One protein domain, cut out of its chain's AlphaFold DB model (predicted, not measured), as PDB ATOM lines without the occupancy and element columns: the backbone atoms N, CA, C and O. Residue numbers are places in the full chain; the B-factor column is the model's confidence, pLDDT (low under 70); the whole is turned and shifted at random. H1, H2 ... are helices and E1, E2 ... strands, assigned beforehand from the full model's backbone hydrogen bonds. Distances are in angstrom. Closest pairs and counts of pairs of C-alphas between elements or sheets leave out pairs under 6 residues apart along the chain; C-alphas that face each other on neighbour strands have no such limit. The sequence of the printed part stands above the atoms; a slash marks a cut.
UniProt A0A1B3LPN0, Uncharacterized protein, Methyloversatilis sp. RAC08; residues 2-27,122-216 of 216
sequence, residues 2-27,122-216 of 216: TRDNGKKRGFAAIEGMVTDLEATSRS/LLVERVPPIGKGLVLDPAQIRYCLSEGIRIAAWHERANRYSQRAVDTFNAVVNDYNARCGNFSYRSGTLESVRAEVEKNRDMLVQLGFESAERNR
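AT A GLANCE: This is residues 2 to 27 and 122 to 216 of the 216 residues of an uncharacterized protein of Methyloversatilis sp. RAC08 (UniProt A0A1B3LPN0). A small ribbon of two strands, E1 and E2, sits toward one end of an elongated helical body with H2 as its core. H3 packs on H2 as the second arm of a helical hairpin, H1 packs on H3 side by side, and H4 and H5 pack on H2 at steep tilts. The printed part has 121 residues, with five named helices and two named strands in the order E1, H1, H2, H3, E2, H4, H5; the sheet order is E1 - E2, antiparallel, and the class is mostly helix. The whole is compact, with a radius of gyration of the C-alphas of 15.5 A, and spans 52 by 30 by 19 A.

IN THESE COORDINATES: Find C-alpha 7 at (2.975, 39.714, -48.091), where strand E1, residues 7 to 10, begins; its neighbour E2 is residues 183 to 186. Next find C-alpha 138 at (-1.919, 33.568, -36.618); from there H2, residues 138 to 157, runs 29.5 A. H3, residues 163 to 180, is 25.1 A long, and H1, residues 16 to 27, is 16.6 A. H4, residues 189 to 199, is 16.2 A, and H5, residues 201 to 214, runs 20.1 A to C-alpha 214 at (13.427, 16.294, -18.491).

HOW THE PARTS SIT: Look first at E1 and E2, antiparallel at 137 degrees, where N 10 and O 183 are 2.8 A apart and N 185 and O 8 are 3.0 A apart, both within hydrogen-bond range. Residues 134 to 135 pair in parallel with residues 183 to 184 of E2. E2 and H2 are near each other, with 6 pairs of C-alphas within 10 A. H2 is the hub, touching three helices. H2 and H3 form a hairpin and touch, closest at the C-alphas of Cys 144 and Cys 180, 5.6 A, at a shallow tilt of 23 degrees, opposite ways. H5 touches H2, closest at the C-alphas of Arg 150 and Gly 208, 3.9 A, at a steep tilt of 53 degrees. H4 touches H2 with residues 138 to 146 of H2 alone, closest at the C-alphas of Arg 142 and Val 193, 5.9 A, at a steep tilt of 41 degrees. H4 and H5 meet only through their link. H1 touches H3, closest at the C-alphas of Val 18 and Asn 170, 5.9 A, at a shallow tilt of 16 degrees, opposite ways. H1 and H5 are apart. Every O i to N i+4 pair is within hydrogen-bond range in H1, H3, H4 and H5, and 14 of 16 are in H2.

THE WHOLE: The two C-alphas farthest apart, those of Thr 2 and Tyr 161, are 53.8 A apart. Residues 28 to 121 are not printed, and C-alphas 27 and 122 are 38.8 A apart across this cut. Of the links that are printed whole, each is tight. The mean pLDDT of the printed part is 85.6; 15 residues are under 70, among them residues 2 to 7 and 122 to 123.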
ATOM      1  N   THR A   2       4.163  47.601 -60.118       38.19
ATOM      2  CA  THR A   2       3.900  46.270 -59.539       38.19
ATOM      3  C   THR A   2       3.236  46.442 -58.174       38.19
ATOM      4  O   THR A   2       3.834  47.020 -57.270       38.19
ATOM      5  N   ARG A   3       1.985  45.984 -58.028       39.47
ATOM      6  CA  ARG A   3       1.288  45.909 -56.735       39.47
ATOM      7  C   ARG A   3       2.012  44.891 -55.851       39.47
ATOM      8  O   ARG A   3       1.887  43.689 -56.066       39.47
ATOM      9  N   ASP A   4       2.783  45.377 -54.883       48.91
ATOM     10  CA  ASP A   4       3.288  44.556 -53.785       48.91
ATOM     11  C   ASP A   4       2.079  44.129 -52.939       48.91
ATOM     12  O   ASP A   4       1.493  44.919 -52.198       48.91
ATOM     13  N   ASN A   5       1.620  42.895 -53.152       55.25
ATOM     14  CA  ASN A   5       0.453  42.311 -52.500       55.25
ATOM     15  C   ASN A   5       0.749  41.995 -51.023       55.25
ATOM     16  O   ASN A   5       0.724  40.831 -50.646       55.25
ATOM     17  N   GLY A   6       1.060  42.998 -50.194       61.50
ATOM     18  CA  GLY A   6       0.978  42.978 -48.722       61.50
ATOM     19  C   GLY A   6       1.646  41.814 -47.963       61.50
ATOM     20  O   GLY A   6       1.402  41.654 -46.764       61.50
ATOM     21  N   LYS A   7       2.456  40.978 -48.621       65.88
ATOM     22  CA  LYS A   7       2.975  39.714 -48.091       65.88
ATOM     23  C   LYS A   7       4.354  39.967 -47.499       65.88
ATOM     24  O   LYS A   7       5.342  40.104 -48.216       65.88
ATOM     25  N   LYS A   8       4.418  40.040 -46.170       73.88
ATOM     26  CA  LYS A   8       5.671  40.219 -45.427       73.88
ATOM     27  C   LYS A   8       6.302  38.849 -45.142       73.88
ATOM     28  O   LYS A   8       5.592  37.855 -44.976       73.88
ATOM     29  N   ARG A   9       7.637  38.794 -45.120       77.81
ATOM     30  CA  ARG A   9       8.424  37.591 -44.792       77.81
ATOM     31  C   ARG A   9       8.897  37.659 -43.343       77.81
ATOM     32  O   ARG A   9       9.345  38.713 -42.903       77.81
ATOM     33  N   GLY A  10       8.794  36.544 -42.631       69.75
ATOM     34  CA  GLY A  10       9.273  36.357 -41.268       69.75
ATOM     35  C   GLY A  10      10.338  35.268 -41.235       69.75
ATOM     36  O   GLY A  10      10.191  34.231 -41.883       69.75
ATOM     37  N   PHE A  11      11.408  35.518 -40.488       68.38
ATOM     38  CA  PHE A  11      12.471  34.553 -40.232       68.38
ATOM     39  C   PHE A  11      12.566  34.345 -38.727       68.38
ATOM     40  O   PHE A  11      12.630  35.325 -37.982       68.38
ATOM     41  N   ALA A  12      12.559  33.089 -38.291       72.25
ATOM     42  CA  ALA A  12      12.706  32.738 -36.885       72.25
ATOM     43  C   ALA A  12      13.730  31.614 -36.664       72.25
ATOM     44  O   ALA A  12      13.695  30.989 -35.616       72.25
ATOM     45  N   ALA A  13      14.620  31.345 -37.625       71.69
ATOM     46  CA  ALA A  13      15.614  30.272 -37.529       71.69
ATOM     47  C   ALA A  13      16.605  30.479 -36.365       71.69
ATOM     48  O   ALA A  13      17.030  31.604 -36.101       71.69
ATOM     49  N   ILE A  14      17.006  29.382 -35.715       80.31
ATOM     50  CA  ILE A  14      17.887  29.368 -34.527       80.31
ATOM     51  C   ILE A  14      19.212  28.613 -34.770       80.31
ATOM     52  O   ILE A  14      19.768  27.992 -33.870       80.31
ATOM     53  N   GLU A  15      19.741  28.694 -35.995       63.22
ATOM     54  CA  GLU A  15      20.915  27.952 -36.511       63.22
ATOM     55  C   GLU A  15      22.195  28.043 -35.639       63.22
ATOM     56  O   GLU A  15      23.045  27.159 -35.699       63.22
ATOM     57  N   GLY A  16      22.338  29.067 -34.789       72.44
ATOM     58  CA  GLY A  16      23.501  29.214 -33.900       72.44
ATOM     59  C   GLY A  16      23.510  28.280 -32.681       72.44
ATOM     60  O   GLY A  16      24.576  27.864 -32.240       72.44
ATOM     61  N   MET A  17      22.340  27.899 -32.154       78.50
ATOM     62  CA  MET A  17      22.249  27.205 -30.855       78.50
ATOM     63  C   MET A  17      22.780  25.763 -30.891       78.50
ATOM     64  O   MET A  17      23.289  25.258 -29.893       78.50
ATOM     65  N   VAL A  18      22.664  25.096 -32.043       75.44
ATOM     66  CA  VAL A  18      23.138  23.715 -32.247       75.44
ATOM     67  C   VAL A  18      24.663  23.667 -32.225       75.44
ATOM     68  O   VAL A  18      25.256  22.883 -31.486       75.44
ATOM     69  N   THR A  19      25.296  24.571 -32.973       76.94
ATOM     70  CA  THR A  19      26.757  24.633 -33.100       76.94
ATOM     71  C   THR A  19      27.433  24.860 -31.745       76.94
ATOM     72  O   THR A  19      28.428  24.208 -31.435       76.94
ATOM     73  N   ASP A  20      26.870  25.726 -30.899       69.94
ATOM     74  CA  ASP A  20      27.423  26.043 -29.575       69.94
ATOM     75  C   ASP A  20      27.373  24.847 -28.607       69.94
ATOM     76  O   ASP A  20      28.304  24.619 -27.819       69.94
ATOM     77  N   LEU A  21      26.293  24.057 -28.648       71.94
ATOM     78  CA  LEU A  21      26.165  22.842 -27.838       71.94
ATOM     79  C   LEU A  21      27.134  21.754 -28.292       71.94
ATOM     80  O   LEU A  21      27.830  21.174 -27.456       71.94
ATOM     81  N   GLU A  22      27.227  21.514 -29.597       75.25
ATOM     82  CA  GLU A  22      28.130  20.515 -30.169       75.25
ATOM     83  C   GLU A  22      29.604  20.880 -29.954       75.25
ATOM     84  O   GLU A  22      30.408  20.021 -29.578       75.25
ATOM     85  N   ALA A  23      29.961  22.157 -30.129       70.44
ATOM     86  CA  ALA A  23      31.305  22.661 -29.873       70.44
ATOM     87  C   ALA A  23      31.694  22.482 -28.402       70.44
ATOM     88  O   ALA A  23      32.785  21.992 -28.115       70.44
ATOM     89  N   THR A  24      30.794  22.795 -27.465       64.75
ATOM     90  CA  THR A  24      31.055  22.599 -26.030       64.75
ATOM     91  C   THR A  24      31.167  21.118 -25.674       64.75
ATOM     92  O   THR A  24      32.074  20.739 -24.935       64.75
ATOM     93  N   SER A  25      30.298  20.262 -26.224       70.94
ATOM     94  CA  SER A  25      30.332  18.807 -26.013       70.94
ATOM     95  C   SER A  25      31.645  18.182 -26.500       70.94
ATOM     96  O   SER A  25      32.253  17.352 -25.823       70.94
ATOM     97  N   ARG A  26      32.131  18.619 -27.669       61.41
ATOM     98  CA  ARG A  26      33.387  18.139 -28.261       61.41
ATOM     99  C   ARG A  26      34.616  18.726 -27.558       61.41
ATOM    100  O   ARG A  26      35.584  18.001 -27.346       61.41
ATOM    101  N   SER A  27      34.553  20.003 -27.172       56.19
ATOM    102  CA  SER A  27      35.615  20.722 -26.459       56.19
ATOM    103  C   SER A  27      35.805  20.200 -25.038       56.19
ATOM    104  O   SER A  27      36.929  20.008 -24.621       56.19
ATOM    105  N   LEU A 122      -3.008  28.662 -22.622       54.84
ATOM    106  CA  LEU A 122      -2.232  29.054 -23.788       54.84
ATOM    107  C   LEU A 122      -3.214  29.389 -24.904       54.84
ATOM    108  O   LEU A 122      -4.151  28.637 -25.178       54.84
ATOM    109  N   LEU A 123      -3.013  30.549 -25.526       64.06
ATOM    110  CA  LEU A 123      -3.634  30.869 -26.807       64.06
ATOM    111  C   LEU A 123      -3.467  29.664 -27.726       64.06
ATOM    112  O   LEU A 123      -2.381  29.096 -27.764       64.06
ATOM    113  N   VAL A 124      -4.526  29.274 -28.433       79.56
ATOM    114  CA  VAL A 124      -4.527  28.066 -29.264       79.56
ATOM    115  C   VAL A 124      -3.353  28.123 -30.246       79.56
ATOM    116  O   VAL A 124      -3.366  28.883 -31.219       79.56
ATOM    117  N   GLU A 125      -2.312  27.346 -29.952       89.44
ATOM    118  CA  GLU A 125      -1.155  27.152 -30.813       89.44
ATOM    119  C   GLU A 125      -1.479  26.042 -31.808       89.44
ATOM    120  O   GLU A 125      -2.075  25.022 -31.460       89.44
ATOM    121  N   ARG A 126      -1.072  26.227 -33.062       92.38
ATOM    122  CA  ARG A 126      -1.187  25.188 -34.084       92.38
ATOM    123  C   ARG A 126       0.181  24.916 -34.669       92.38
ATOM    124  O   ARG A 126       0.822  25.833 -35.168       92.38
ATOM    125  N   VAL A 127       0.588  23.653 -34.692       92.56
ATOM    126  CA  VAL A 127       1.861  23.266 -35.303       92.56
ATOM    127  C   VAL A 127       1.842  23.624 -36.805       92.56
ATOM    128  O   VAL A 127       0.909  23.227 -37.518       92.56
ATOM    129  N   PRO A 128       2.824  24.395 -37.311       92.12
ATOM    130  CA  PRO A 128       2.925  24.710 -38.726       92.12
ATOM    131  C   PRO A 128       3.305  23.463 -39.536       92.12
ATOM    132  O   PRO A 128       4.054  22.613 -39.044       92.12
ATOM    133  N   PRO A 129       2.849  23.344 -40.792       92.88
ATOM    134  CA  PRO A 129       3.404  22.368 -41.723       92.88
ATOM    135  C   PRO A 129       4.900  22.624 -41.958       92.88
ATOM    136  O   PRO A 129       5.367  23.760 -41.892       92.88
ATOM    137  N   ILE A 130       5.642  21.560 -42.260       92.94
ATOM    138  CA  ILE A 130       7.055  21.655 -42.640       92.94
ATOM    139  C   ILE A 130       7.155  22.270 -44.041       92.94
ATOM    140  O   ILE A 130       6.405  21.895 -44.944       92.94
ATOM    141  N   GLY A 131       8.092  23.196 -44.238       88.69
ATOM    142  CA  GLY A 131       8.358  23.808 -45.536       88.69
ATOM    143  C   GLY A 131       8.870  25.240 -45.428       88.69
ATOM    144  O   GLY A 131       9.040  25.792 -44.346       88.69
ATOM    145  N   LYS A 132       9.125  25.865 -46.582       87.94
ATOM    146  CA  LYS A 132       9.643  27.240 -46.669       87.94
ATOM    147  C   LYS A 132       8.694  28.125 -47.468       87.94
ATOM    148  O   LYS A 132       8.085  27.679 -48.435       87.94
ATOM    149  N   GLY A 133       8.591  29.398 -47.085       83.75
ATOM    150  CA  GLY A 133       7.800  30.395 -47.818       83.75
ATOM    151  C   GLY A 133       6.280  30.202 -47.722       83.75
ATOM    152  O   GLY A 133       5.527  30.852 -48.457       83.75
ATOM    153  N   LEU A 134       5.832  29.336 -46.809       89.50
ATOM    154  CA  LEU A 134       4.422  29.082 -46.532       89.50
ATOM    155  C   LEU A 134       3.782  30.318 -45.898       89.50
ATOM    156  O   LEU A 134       4.430  31.051 -45.151       89.50
ATOM    157  N   VAL A 135       2.511  30.574 -46.215       91.88
ATOM    158  CA  VAL A 135       1.736  31.615 -45.530       91.88
ATOM    159  C   VAL A 135       1.148  30.995 -44.275       91.88
ATOM    160  O   VAL A 135       0.270  30.144 -44.385       91.88
ATOM    161  N   LEU A 136       1.646  31.406 -43.113       92.00
ATOM    162  CA  LEU A 136       1.191  30.871 -41.834       92.00
ATOM    163  C   LEU A 136       0.002  31.664 -41.288       92.00
ATOM    164  O   LEU A 136      -0.080  32.887 -41.429       92.00
ATOM    165  N   ASP A 137      -0.910  30.937 -40.652       91.94
ATOM    166  CA  ASP A 137      -2.039  31.472 -39.891       91.94
ATOM    167  C   ASP A 137      -1.566  32.077 -38.549       91.94
ATOM    168  O   ASP A 137      -0.535  31.638 -38.027       91.94
ATOM    169  N   PRO A 138      -2.282  33.044 -37.933       91.25
ATOM    170  CA  PRO A 138      -1.919  33.568 -36.618       91.25
ATOM    171  C   PRO A 138      -1.625  32.486 -35.563       91.25
ATOM    172  O   PRO A 138      -0.670  32.632 -34.805       91.25
ATOM    173  N   ALA A 139      -2.385  31.383 -35.521       91.88
ATOM    174  CA  ALA A 139      -2.149  30.291 -34.564       91.88
ATOM    175  C   ALA A 139      -0.824  29.542 -34.809       91.88
ATOM    176  O   ALA A 139      -0.192  29.066 -33.865       91.88
ATOM    177  N   GLN A 140      -0.382  29.469 -36.065       93.88
ATOM    178  CA  GLN A 140       0.897  28.867 -36.451       93.88
ATOM    179  C   GLN A 140       2.071  29.810 -36.201       93.88
ATOM    180  O   GLN A 140       3.136  29.385 -35.765       93.88
ATOM    181  N   ILE A 141       1.865  31.111 -36.419       92.56
ATOM    182  CA  ILE A 141       2.857  32.134 -36.075       92.56
ATOM    183  C   ILE A 141       3.069  32.165 -34.556       92.56
ATOM    184  O   ILE A 141       4.212  32.261 -34.115       92.56
ATOM    185  N   ARG A 142       1.997  32.029 -33.756       93.75
ATOM    186  CA  ARG A 142       2.091  31.907 -32.290       93.75
ATOM    187  C   ARG A 142       3.005  30.763 -31.892       93.75
ATOM    188  O   ARG A 142       3.943  31.018 -31.151       93.75
ATOM    189  N   TYR A 143       2.771  29.571 -32.446       94.56
ATOM    190  CA  TYR A 143       3.619  28.406 -32.206       94.56
ATOM    191  C   TYR A 143       5.090  28.710 -32.507       94.56
ATOM    192  O   TYR A 143       5.948  28.460 -31.673       94.56
ATOM    193  N   CYS A 144       5.403  29.309 -33.661       94.00
ATOM    194  CA  CYS A 144       6.793  29.626 -33.991       94.00
ATOM    195  C   CYS A 144       7.437  30.599 -32.992       94.00
ATOM    196  O   CYS A 144       8.589  30.425 -32.606       94.00
ATOM    197  N   LEU A 145       6.715  31.629 -32.552       93.25
ATOM    198  CA  LEU A 145       7.269  32.577 -31.585       93.25
ATOM    199  C   LEU A 145       7.420  31.959 -30.190       93.25
ATOM    200  O   LEU A 145       8.428  32.202 -29.528       93.25
ATOM    201  N   SER A 146       6.442  31.178 -29.737       94.62
ATOM    202  CA  SER A 146       6.470  30.571 -28.407       94.62
ATOM    203  C   SER A 146       7.463  29.416 -28.317       94.62
ATOM    204  O   SER A 146       8.231  29.353 -27.358       94.62
ATOM    205  N   GLU A 147       7.523  28.559 -29.334       95.25
ATOM    206  CA  GLU A 147       8.492  27.467 -29.428       95.25
ATOM    207  C   GLU A 147       9.923  28.002 -29.488       95.25
ATOM    208  O   GLU A 147      10.792  27.494 -28.786       95.25
ATOM    209  N   GLY A 148      10.164  29.097 -30.215       93.44
ATOM    210  CA  GLY A 148      11.470  29.755 -30.214       93.44
ATOM    211  C   GLY A 148      11.921  30.196 -28.813       93.44
ATOM    212  O   GLY A 148      13.092  30.050 -28.471       93.44
ATOM    213  N   ILE A 149      10.998  30.681 -27.971       94.25
ATOM    214  CA  ILE A 149      11.289  31.036 -26.569       94.25
ATOM    215  C   ILE A 149      11.564  29.780 -25.735       94.25
ATOM    216  O   ILE A 149      12.533  29.758 -24.975       94.25
ATOM    217  N   ARG A 150      10.742  28.733 -25.889       95.50
ATOM    218  CA  ARG A 150      10.912  27.454 -25.182       95.50
ATOM    219  C   ARG A 150      12.274  26.827 -25.497       95.50
ATOM    220  O   ARG A 150      12.994  26.445 -24.579       95.50
ATOM    221  N   ILE A 151      12.664  26.788 -26.770       95.56
ATOM    222  CA  ILE A 151      13.955  26.240 -27.201       95.56
ATOM    223  C   ILE A 151      15.117  27.106 -26.697       95.56
ATOM    224  O   ILE A 151      16.104  26.566 -26.199       95.56
ATOM    225  N   ALA A 152      14.995  28.437 -26.753       93.69
ATOM    226  CA  ALA A 152      16.021  29.335 -26.223       93.69
ATOM    227  C   ALA A 152      16.257  29.117 -24.718       93.69
ATOM    228  O   ALA A 152      17.402  29.029 -24.284       93.69
ATOM    229  N   ALA A 153      15.189  28.970 -23.931       93.31
ATOM    230  CA  ALA A 153      15.301  28.679 -22.504       93.31
ATOM    231  C   ALA A 153      15.844  27.262 -22.238       93.31
ATOM    232  O   ALA A 153      16.675  27.084 -21.349       93.31
ATOM    233  N   TRP A 154      15.454  26.256 -23.034       94.25
ATOM    234  CA  TRP A 154      16.048  24.917 -22.940       94.25
ATOM    235  C   TRP A 154      17.564  24.983 -23.152       94.25
ATOM    236  O   TRP A 154      18.320  24.466 -22.330       94.25
ATOM    237  N   HIS A 155      18.027  25.685 -24.188       92.25
ATOM    238  CA  HIS A 155      19.452  25.811 -24.507       92.25
ATOM    239  C   HIS A 155      20.306  26.262 -23.305       92.25
ATOM    240  O   HIS A 155      21.419  25.765 -23.118       92.25
ATOM    241  N   GLU A 156      19.792  27.154 -22.451       91.56
ATOM    242  CA  GLU A 156      20.512  27.645 -21.266       91.56
ATOM    243  C   GLU A 156      20.779  26.558 -20.214       91.56
ATOM    244  O   GLU A 156      21.792  26.619 -19.518       91.56
ATOM    245  N   ARG A 157      19.899  25.556 -20.099       92.69
ATOM    246  CA  ARG A 157      19.988  24.486 -19.083       92.69
ATOM    247  C   ARG A 157      20.296  23.107 -19.658       92.69
ATOM    248  O   ARG A 157      20.430  22.147 -18.903       92.69
ATOM    249  N   ALA A 158      20.426  22.995 -20.978       90.00
ATOM    250  CA  ALA A 158      20.745  21.741 -21.645       90.00
ATOM    251  C   ALA A 158      22.078  21.157 -21.141       90.00
ATOM    252  O   ALA A 158      23.097  21.849 -21.044       90.00
ATOM    253  N   ASN A 159      22.084  19.853 -20.853       89.56
ATOM    254  CA  ASN A 159      23.282  19.136 -20.435       89.56
ATOM    255  C   ASN A 159      24.211  18.867 -21.626       89.56
ATOM    256  O   ASN A 159      24.083  17.862 -22.321       89.56
ATOM    257  N   ARG A 160      25.195  19.745 -21.829       88.62
ATOM    258  CA  ARG A 160      26.129  19.699 -22.974       88.62
ATOM    259  C   ARG A 160      27.054  18.472 -22.974       88.62
ATOM    260  O   ARG A 160      27.683  18.167 -23.984       88.62
ATOM    261  N   TYR A 161      27.134  17.764 -21.850       86.06
ATOM    262  CA  TYR A 161      27.968  16.571 -21.686       86.06
ATOM    263  C   TYR A 161      27.236  15.272 -22.023       86.06
ATOM    264  O   TYR A 161      27.871  14.238 -22.226       86.06
ATOM    265  N   SER A 162      25.906  15.308 -22.084       89.31
ATOM    266  CA  SER A 162      25.088  14.160 -22.452       89.31
ATOM    267  C   SER A 162      24.825  14.201 -23.950       89.31
ATOM    268  O   SER A 162      24.099  15.068 -24.431       89.31
ATOM    269  N   GLN A 163      25.393  13.248 -24.697       89.94
ATOM    270  CA  GLN A 163      25.135  13.120 -26.139       89.94
ATOM    271  C   GLN A 163      23.636  12.997 -26.414       89.94
ATOM    272  O   GLN A 163      23.104  13.710 -27.250       89.94
ATOM    273  N   ARG A 164      22.922  12.212 -25.598       92.94
ATOM    274  CA  ARG A 164      21.464  12.094 -25.689       92.94
ATOM    275  C   ARG A 164      20.755  13.442 -25.530       92.94
ATOM    276  O   ARG A 164      19.806  13.712 -26.266       92.94
ATOM    277  N   ALA A 165      21.179  14.270 -24.575       90.62
ATOM    278  CA  ALA A 165      20.579  15.584 -24.349       90.62
ATOM    279  C   ALA A 165      20.831  16.526 -25.537       90.62
ATOM    280  O   ALA A 165      19.911  17.213 -25.979       90.62
ATOM    281  N   VAL A 166      22.055  16.514 -26.075       92.44
ATOM    282  CA  VAL A 166      22.446  17.295 -27.257       92.44
ATOM    283  C   VAL A 166      21.672  16.837 -28.496       92.44
ATOM    284  O   VAL A 166      21.047  17.666 -29.149       92.44
ATOM    285  N   ASP A 167      21.614  15.533 -28.770       94.06
ATOM    286  CA  ASP A 167      20.879  14.963 -29.906       94.06
ATOM    287  C   ASP A 167      19.388  15.310 -29.847       94.06
ATOM    288  O   ASP A 167      18.780  15.685 -30.850       94.06
ATOM    289  N   THR A 168      18.795  15.232 -28.651       95.25
ATOM    290  CA  THR A 168      17.381  15.573 -28.450       95.25
ATOM    291  C   THR A 168      17.141  17.059 -28.698       95.25
ATOM    292  O   THR A 168      16.200  17.418 -29.405       95.25
ATOM    293  N   PHE A 169      18.001  17.928 -28.162       94.69
ATOM    294  CA  PHE A 169      17.907  19.363 -28.413       94.69
ATOM    295  C   PHE A 169      18.049  19.678 -29.910       94.69
ATOM    296  O   PHE A 169      17.232  20.406 -30.470       94.69
ATOM    297  N   ASN A 170      19.030  19.073 -30.580       93.50
ATOM    298  CA  ASN A 170      19.276  19.264 -32.007       93.50
ATOM    299  C   ASN A 170      18.092  18.802 -32.862       93.50
ATOM    300  O   ASN A 170      17.720  19.486 -33.817       93.50
ATOM    301  N   ALA A 171      17.457  17.682 -32.506       95.12
ATOM    302  CA  ALA A 171      16.255  17.210 -33.183       95.12
ATOM    303  C   ALA A 171      15.106  18.227 -33.079       95.12
ATOM    304  O   ALA A 171      14.443  18.505 -34.082       95.12
ATOM    305  N   VAL A 172      14.907  18.824 -31.899       94.62
ATOM    306  CA  VAL A 172      13.884  19.858 -31.684       94.62
ATOM    307  C   VAL A 172      14.207  21.133 -32.462       94.62
ATOM    308  O   VAL A 172      13.332  21.668 -33.144       94.62
ATOM    309  N   VAL A 173      15.462  21.591 -32.440       94.69
ATOM    310  CA  VAL A 173      15.893  22.744 -33.244       94.69
ATOM    311  C   VAL A 173      15.663  22.499 -34.734       94.69
ATOM    312  O   VAL A 173      15.183  23.387 -35.436       94.69
ATOM    313  N   ASN A 174      15.981  21.305 -35.229       94.19
ATOM    314  CA  ASN A 174      15.828  20.980 -36.640       94.19
ATOM    315  C   ASN A 174      14.352  20.959 -37.073       94.19
ATOM    316  O   ASN A 174      14.014  21.549 -38.100       94.19
ATOM    317  N   ASP A 175      13.463  20.343 -36.285       94.50
ATOM    318  CA  ASP A 175      12.017  20.374 -36.555       94.50
ATOM    319  C   ASP A 175      11.489  21.816 -36.563       94.50
ATOM    320  O   ASP A 175      10.789  22.236 -37.491       94.50
ATOM    321  N   TYR A 176      11.923  22.619 -35.592       94.38
ATOM    322  CA  TYR A 176      11.583  24.029 -35.525       94.38
ATOM    323  C   TYR A 176      12.092  24.812 -36.748       94.38
ATOM    324  O   TYR A 176      11.319  25.533 -37.383       94.38
ATOM    325  N   ASN A 177      13.354  24.650 -37.153       92.56
ATOM    326  CA  ASN A 177      13.914  25.328 -38.326       92.56
ATOM    327  C   ASN A 177      13.191  24.914 -39.618       92.56
ATOM    328  O   ASN A 177      12.951  25.756 -40.491       92.56
ATOM    329  N   ALA A 178      12.779  23.648 -39.728       92.62
ATOM    330  CA  ALA A 178      12.053  23.125 -40.881       92.62
ATOM    331  C   ALA A 178      10.632  23.709 -41.030       92.62
ATOM    332  O   ALA A 178      10.103  23.751 -42.143       92.62
ATOM    333  N   ARG A 179      10.020  24.180 -39.934       93.62
ATOM    334  CA  ARG A 179       8.664  24.767 -39.909       93.62
ATOM    335  C   ARG A 179       8.661  26.295 -39.848       93.62
ATOM    336  O   ARG A 179       7.862  26.950 -40.514       93.62
ATOM    337  N   CYS A 180       9.546  26.862 -39.035       93.12
ATOM    338  CA  CYS A 180       9.544  28.266 -38.620       93.12
ATOM    339  C   CYS A 180      10.743  29.060 -39.161       93.12
ATOM    340  O   CYS A 180      10.798  30.283 -39.009       93.12
ATOM    341  N   GLY A 181      11.695  28.403 -39.835       87.25
ATOM    342  CA  GLY A 181      12.902  29.056 -40.341       87.25
ATOM    343  C   GLY A 181      12.636  30.107 -41.423       87.25
ATOM    344  O   GLY A 181      13.347  31.109 -41.493       87.25
ATOM    345  N   ASN A 182      11.598  29.927 -42.248       88.75
ATOM    346  CA  ASN A 182      11.198  30.895 -43.273       88.75
ATOM    347  C   ASN A 182       9.705  30.780 -43.588       88.75
ATOM    348  O   ASN A 182       9.272  29.835 -44.255       88.75
ATOM    349  N   PHE A 183       8.939  31.790 -43.190       89.81
ATOM    350  CA  PHE A 183       7.515  31.867 -43.472       89.81
ATOM    351  C   PHE A 183       7.099  33.248 -43.968       89.81
ATOM    352  O   PHE A 183       7.820  34.239 -43.893       89.81
ATOM    353  N   SER A 184       5.899  33.319 -44.521       89.69
ATOM    354  CA  SER A 184       5.236  34.563 -44.882       89.69
ATOM    355  C   SER A 184       3.976  34.749 -44.052       89.69
ATOM    356  O   SER A 184       3.380  33.784 -43.581       89.69
ATOM    357  N   TYR A 185       3.544  35.993 -43.906       88.06
ATOM    358  CA  TYR A 185       2.356  36.336 -43.135       88.06
ATOM    359  C   TYR A 185       1.639  37.546 -43.741       88.06
ATOM    360  O   TYR A 185       2.209  38.305 -44.535       88.06
ATOM    361  N   ARG A 186       0.361  37.709 -43.382       86.12
ATOM    362  CA  ARG A 186      -0.433  38.888 -43.750       86.12
ATOM    363  C   ARG A 186      -0.059  40.061 -42.844       86.12
ATOM    364  O   ARG A 186       0.173  39.882 -41.649       86.12
ATOM    365  N   SER A 187       0.015  41.263 -43.409       82.00
ATOM    366  CA  SER A 187       0.309  42.485 -42.652       82.00
ATOM    367  C   SER A 187      -0.646  42.672 -41.466       82.00
ATOM    368  O   SER A 187      -1.852  42.498 -41.628       82.00
ATOM    369  N   GLY A 188      -0.116  43.050 -40.298       81.31
ATOM    370  CA  GLY A 188      -0.887  43.298 -39.071       81.31
ATOM    371  C   GLY A 188      -1.117  42.063 -38.195       81.31
ATOM    372  O   GLY A 188      -1.407  42.199 -37.010       81.31
ATOM    373  N   THR A 189      -0.940  40.850 -38.730       85.12
ATOM    374  CA  THR A 189      -1.064  39.615 -37.941       85.12
ATOM    375  C   THR A 189       0.084  39.441 -36.948       85.12
ATOM    376  O   THR A 189      -0.135  39.014 -35.816       85.12
ATOM    377  N   LEU A 190       1.315  39.751 -37.362       87.75
ATOM    378  CA  LEU A 190       2.502  39.426 -36.572       87.75
ATOM    379  C   LEU A 190       2.582  40.267 -35.298       87.75
ATOM    380  O   LEU A 190       2.908  39.741 -34.240       87.75
ATOM    381  N   GLU A 191       2.262  41.556 -35.384       88.38
ATOM    382  CA  GLU A 191       2.321  42.486 -34.257       88.38
ATOM    383  C   GLU A 191       1.362  42.072 -33.132       88.38
ATOM    384  O   GLU A 191       1.769  42.021 -31.970       88.38
ATOM    385  N   SER A 192       0.126  41.696 -33.479       88.00
ATOM    386  CA  SER A 192      -0.857  41.194 -32.509       88.00
ATOM    387  C   SER A 192      -0.394  39.890 -31.863       88.00
ATOM    388  O   SER A 192      -0.402  39.758 -30.640       88.00
ATOM    389  N   VAL A 193       0.070  38.941 -32.680       91.19
ATOM    390  CA  VAL A 193       0.555  37.640 -32.206       91.19
ATOM    391  C   VAL A 193       1.783  37.793 -31.301       91.19
ATOM    392  O   VAL A 193       1.892  37.103 -30.291       91.19
ATOM    393  N   ARG A 194       2.689  38.729 -31.602       89.81
ATOM    394  CA  ARG A 194       3.830  39.011 -30.726       89.81
ATOM    395  C   ARG A 194       3.380  39.532 -29.368       89.81
ATOM    396  O   ARG A 194       3.871  39.040 -28.360       89.81
ATOM    397  N   ALA A 195       2.487  40.520 -29.335       89.94
ATOM    398  CA  ALA A 195       2.023  41.103 -28.076       89.94
ATOM    399  C   ALA A 195       1.366  40.047 -27.174       89.94
ATOM    400  O   ALA A 195       1.509  40.069 -25.956       89.94
ATOM    401  N   GLU A 196       0.666  39.102 -27.786       90.25
ATOM    402  CA  GLU A 196       0.071  37.951 -27.127       90.25
ATOM    403  C   GLU A 196       1.098  36.961 -26.554       90.25
ATOM    404  O   GLU A 196       0.966  36.543 -25.404       90.25
ATOM    405  N   VAL A 197       2.126  36.601 -27.327       91.25
ATOM    406  CA  VAL A 197       3.203  35.707 -26.868       91.25
ATOM    407  C   VAL A 197       4.026  36.362 -25.760       91.25
ATOM    408  O   VAL A 197       4.375  35.700 -24.786       91.25
ATOM    409  N   GLU A 198       4.277  37.668 -25.860       91.94
ATOM    410  CA  GLU A 198       5.069  38.409 -24.878       91.94
ATOM    411  C   GLU A 198       4.408  38.434 -23.495       91.94
ATOM    412  O   GLU A 198       5.089  38.280 -22.486       91.94
ATOM    413  N   LYS A 199       3.071  38.511 -23.428       92.25
ATOM    414  CA  LYS A 199       2.329  38.403 -22.158       92.25
ATOM    415  C   LYS A 199       2.566  37.080 -21.429       92.25
ATOM    416  O   LYS A 199       2.447  37.032 -20.211       92.25
ATOM    417  N   ASN A 200       2.882  36.018 -22.168       90.25
ATOM    418  CA  ASN A 200       3.102  34.676 -21.632       90.25
ATOM    419  C   ASN A 200       4.590  34.292 -21.607       90.25
ATOM    420  O   ASN A 200       4.913  33.127 -21.367       90.25
ATOM    421  N   ARG A 201       5.505  35.236 -21.867       91.81
ATOM    422  CA  ARG A 201       6.932  34.953 -22.058       91.81
ATOM    423  C   ARG A 201       7.550  34.208 -20.879       91.81
ATOM    424  O   ARG A 201       8.224  33.208 -21.100       91.81
ATOM    425  N   ASP A 202       7.287  34.648 -19.652       93.69
ATOM    426  CA  ASP A 202       7.867  34.035 -18.450       93.69
ATOM    427  C   ASP A 202       7.430  32.574 -18.284       93.69
ATOM    428  O   ASP A 202       8.240  31.700 -17.973       93.69
ATOM    429  N   MET A 203       6.159  32.283 -18.578       94.25
ATOM    430  CA  MET A 203       5.643  30.915 -18.580       94.25
ATOM    431  C   MET A 203       6.341  30.063 -19.648       94.25
ATOM    432  O   MET A 203       6.737  28.933 -19.377       94.25
ATOM    433  N   LEU A 204       6.518  30.595 -20.859       93.44
ATOM    434  CA  LEU A 204       7.187  29.887 -21.956       93.44
ATOM    435  C   LEU A 204       8.660  29.603 -21.644       93.44
ATOM    436  O   LEU A 204       9.155  28.520 -21.948       93.44
ATOM    437  N   VAL A 205       9.343  30.547 -20.998       94.56
ATOM    438  CA  VAL A 205      10.711  30.358 -20.504       94.56
ATOM    439  C   VAL A 205      10.755  29.218 -19.486       94.56
ATOM    440  O   VAL A 205      11.569  28.305 -19.622       94.56
ATOM    441  N   GLN A 206       9.835  29.208 -18.520       95.06
ATOM    442  CA  GLN A 206       9.756  28.139 -17.527       95.06
ATOM    443  C   GLN A 206       9.518  26.761 -18.170       95.06
ATOM    444  O   GLN A 206      10.195  25.798 -17.815       95.06
ATOM    445  N   LEU A 207       8.640  26.668 -19.174       94.62
ATOM    446  CA  LEU A 207       8.412  25.429 -19.933       94.62
ATOM    447  C   LEU A 207       9.661  24.962 -20.697       94.62
ATOM    448  O   LEU A 207       9.926  23.759 -20.792       94.62
ATOM    449  N   GLY A 208      10.443  25.896 -21.239       93.62
ATOM    450  CA  GLY A 208      11.720  25.583 -21.877       93.62
ATOM    451  C   GLY A 208      12.732  25.005 -20.889       93.62
ATOM    452  O   GLY A 208      13.370  23.989 -21.159       93.62
ATOM    453  N   PHE A 209      12.812  25.583 -19.693       94.88
ATOM    454  CA  PHE A 209      13.647  25.050 -18.626       94.88
ATOM    455  C   PHE A 209      13.218  23.660 -18.149       94.88
ATOM    456  O   PHE A 209      14.064  22.787 -17.973       94.88
ATOM    457  N   GLU A 210      11.918  23.427 -17.974       95.88
ATOM    458  CA  GLU A 210      11.390  22.099 -17.633       95.88
ATOM    459  C   GLU A 210      11.725  21.059 -18.710       95.88
ATOM    460  O   GLU A 210      12.012  19.900 -18.400       95.88
ATOM    461  N   SER A 211      11.732  21.476 -19.978       93.75
ATOM    462  CA  SER A 211      12.140  20.622 -21.096       93.75
ATOM    463  C   SER A 211      13.623  20.259 -21.016       93.75
ATOM    464  O   SER A 211      13.974  19.113 -21.290       93.75
ATOM    465  N   ALA A 212      14.484  21.177 -20.571       92.75
ATOM    466  CA  ALA A 212      15.894  20.876 -20.338       92.75
ATOM    467  C   ALA A 212      16.097  19.830 -19.243       92.75
ATOM    468  O   ALA A 212      16.801  18.848 -19.465       92.75
ATOM    469  N   GLU A 213      15.446  20.000 -18.090       92.81
ATOM    470  CA  GLU A 213      15.611  19.077 -16.961       92.81
ATOM    471  C   GLU A 213      15.056  17.682 -17.267       92.81
ATOM    472  O   GLU A 213      15.643  16.679 -16.868       92.81
ATOM    473  N   ARG A 214      13.967  17.588 -18.042       92.88
ATOM    474  CA  ARG A 214      13.427  16.294 -18.491       92.88
ATOM    475  C   ARG A 214      14.401  15.525 -19.394       92.88
ATOM    476  O   ARG A 214      14.351  14.299 -19.425       92.88
ATOM    477  N   ASN A 215      15.239  16.236 -20.145       90.19
ATOM    478  CA  ASN A 215      16.140  15.673 -21.154       90.19
ATOM    479  C   ASN A 215      17.621  15.728 -20.734       90.19
ATOM    480  O   ASN A 215      18.495  15.659 -21.597       90.19
ATOM    481  N   ARG A 216      17.896  15.893 -19.437       81.38
ATOM    482  CA  ARG A 216      19.247  15.989 -18.870       81.38
ATOM    483  C   ARG A 216      20.000  14.657 -18.908       81.38
ATOM    484  O   ARG A 216      21.232  14.706 -19.155       81.38
TER     485      ARG A 216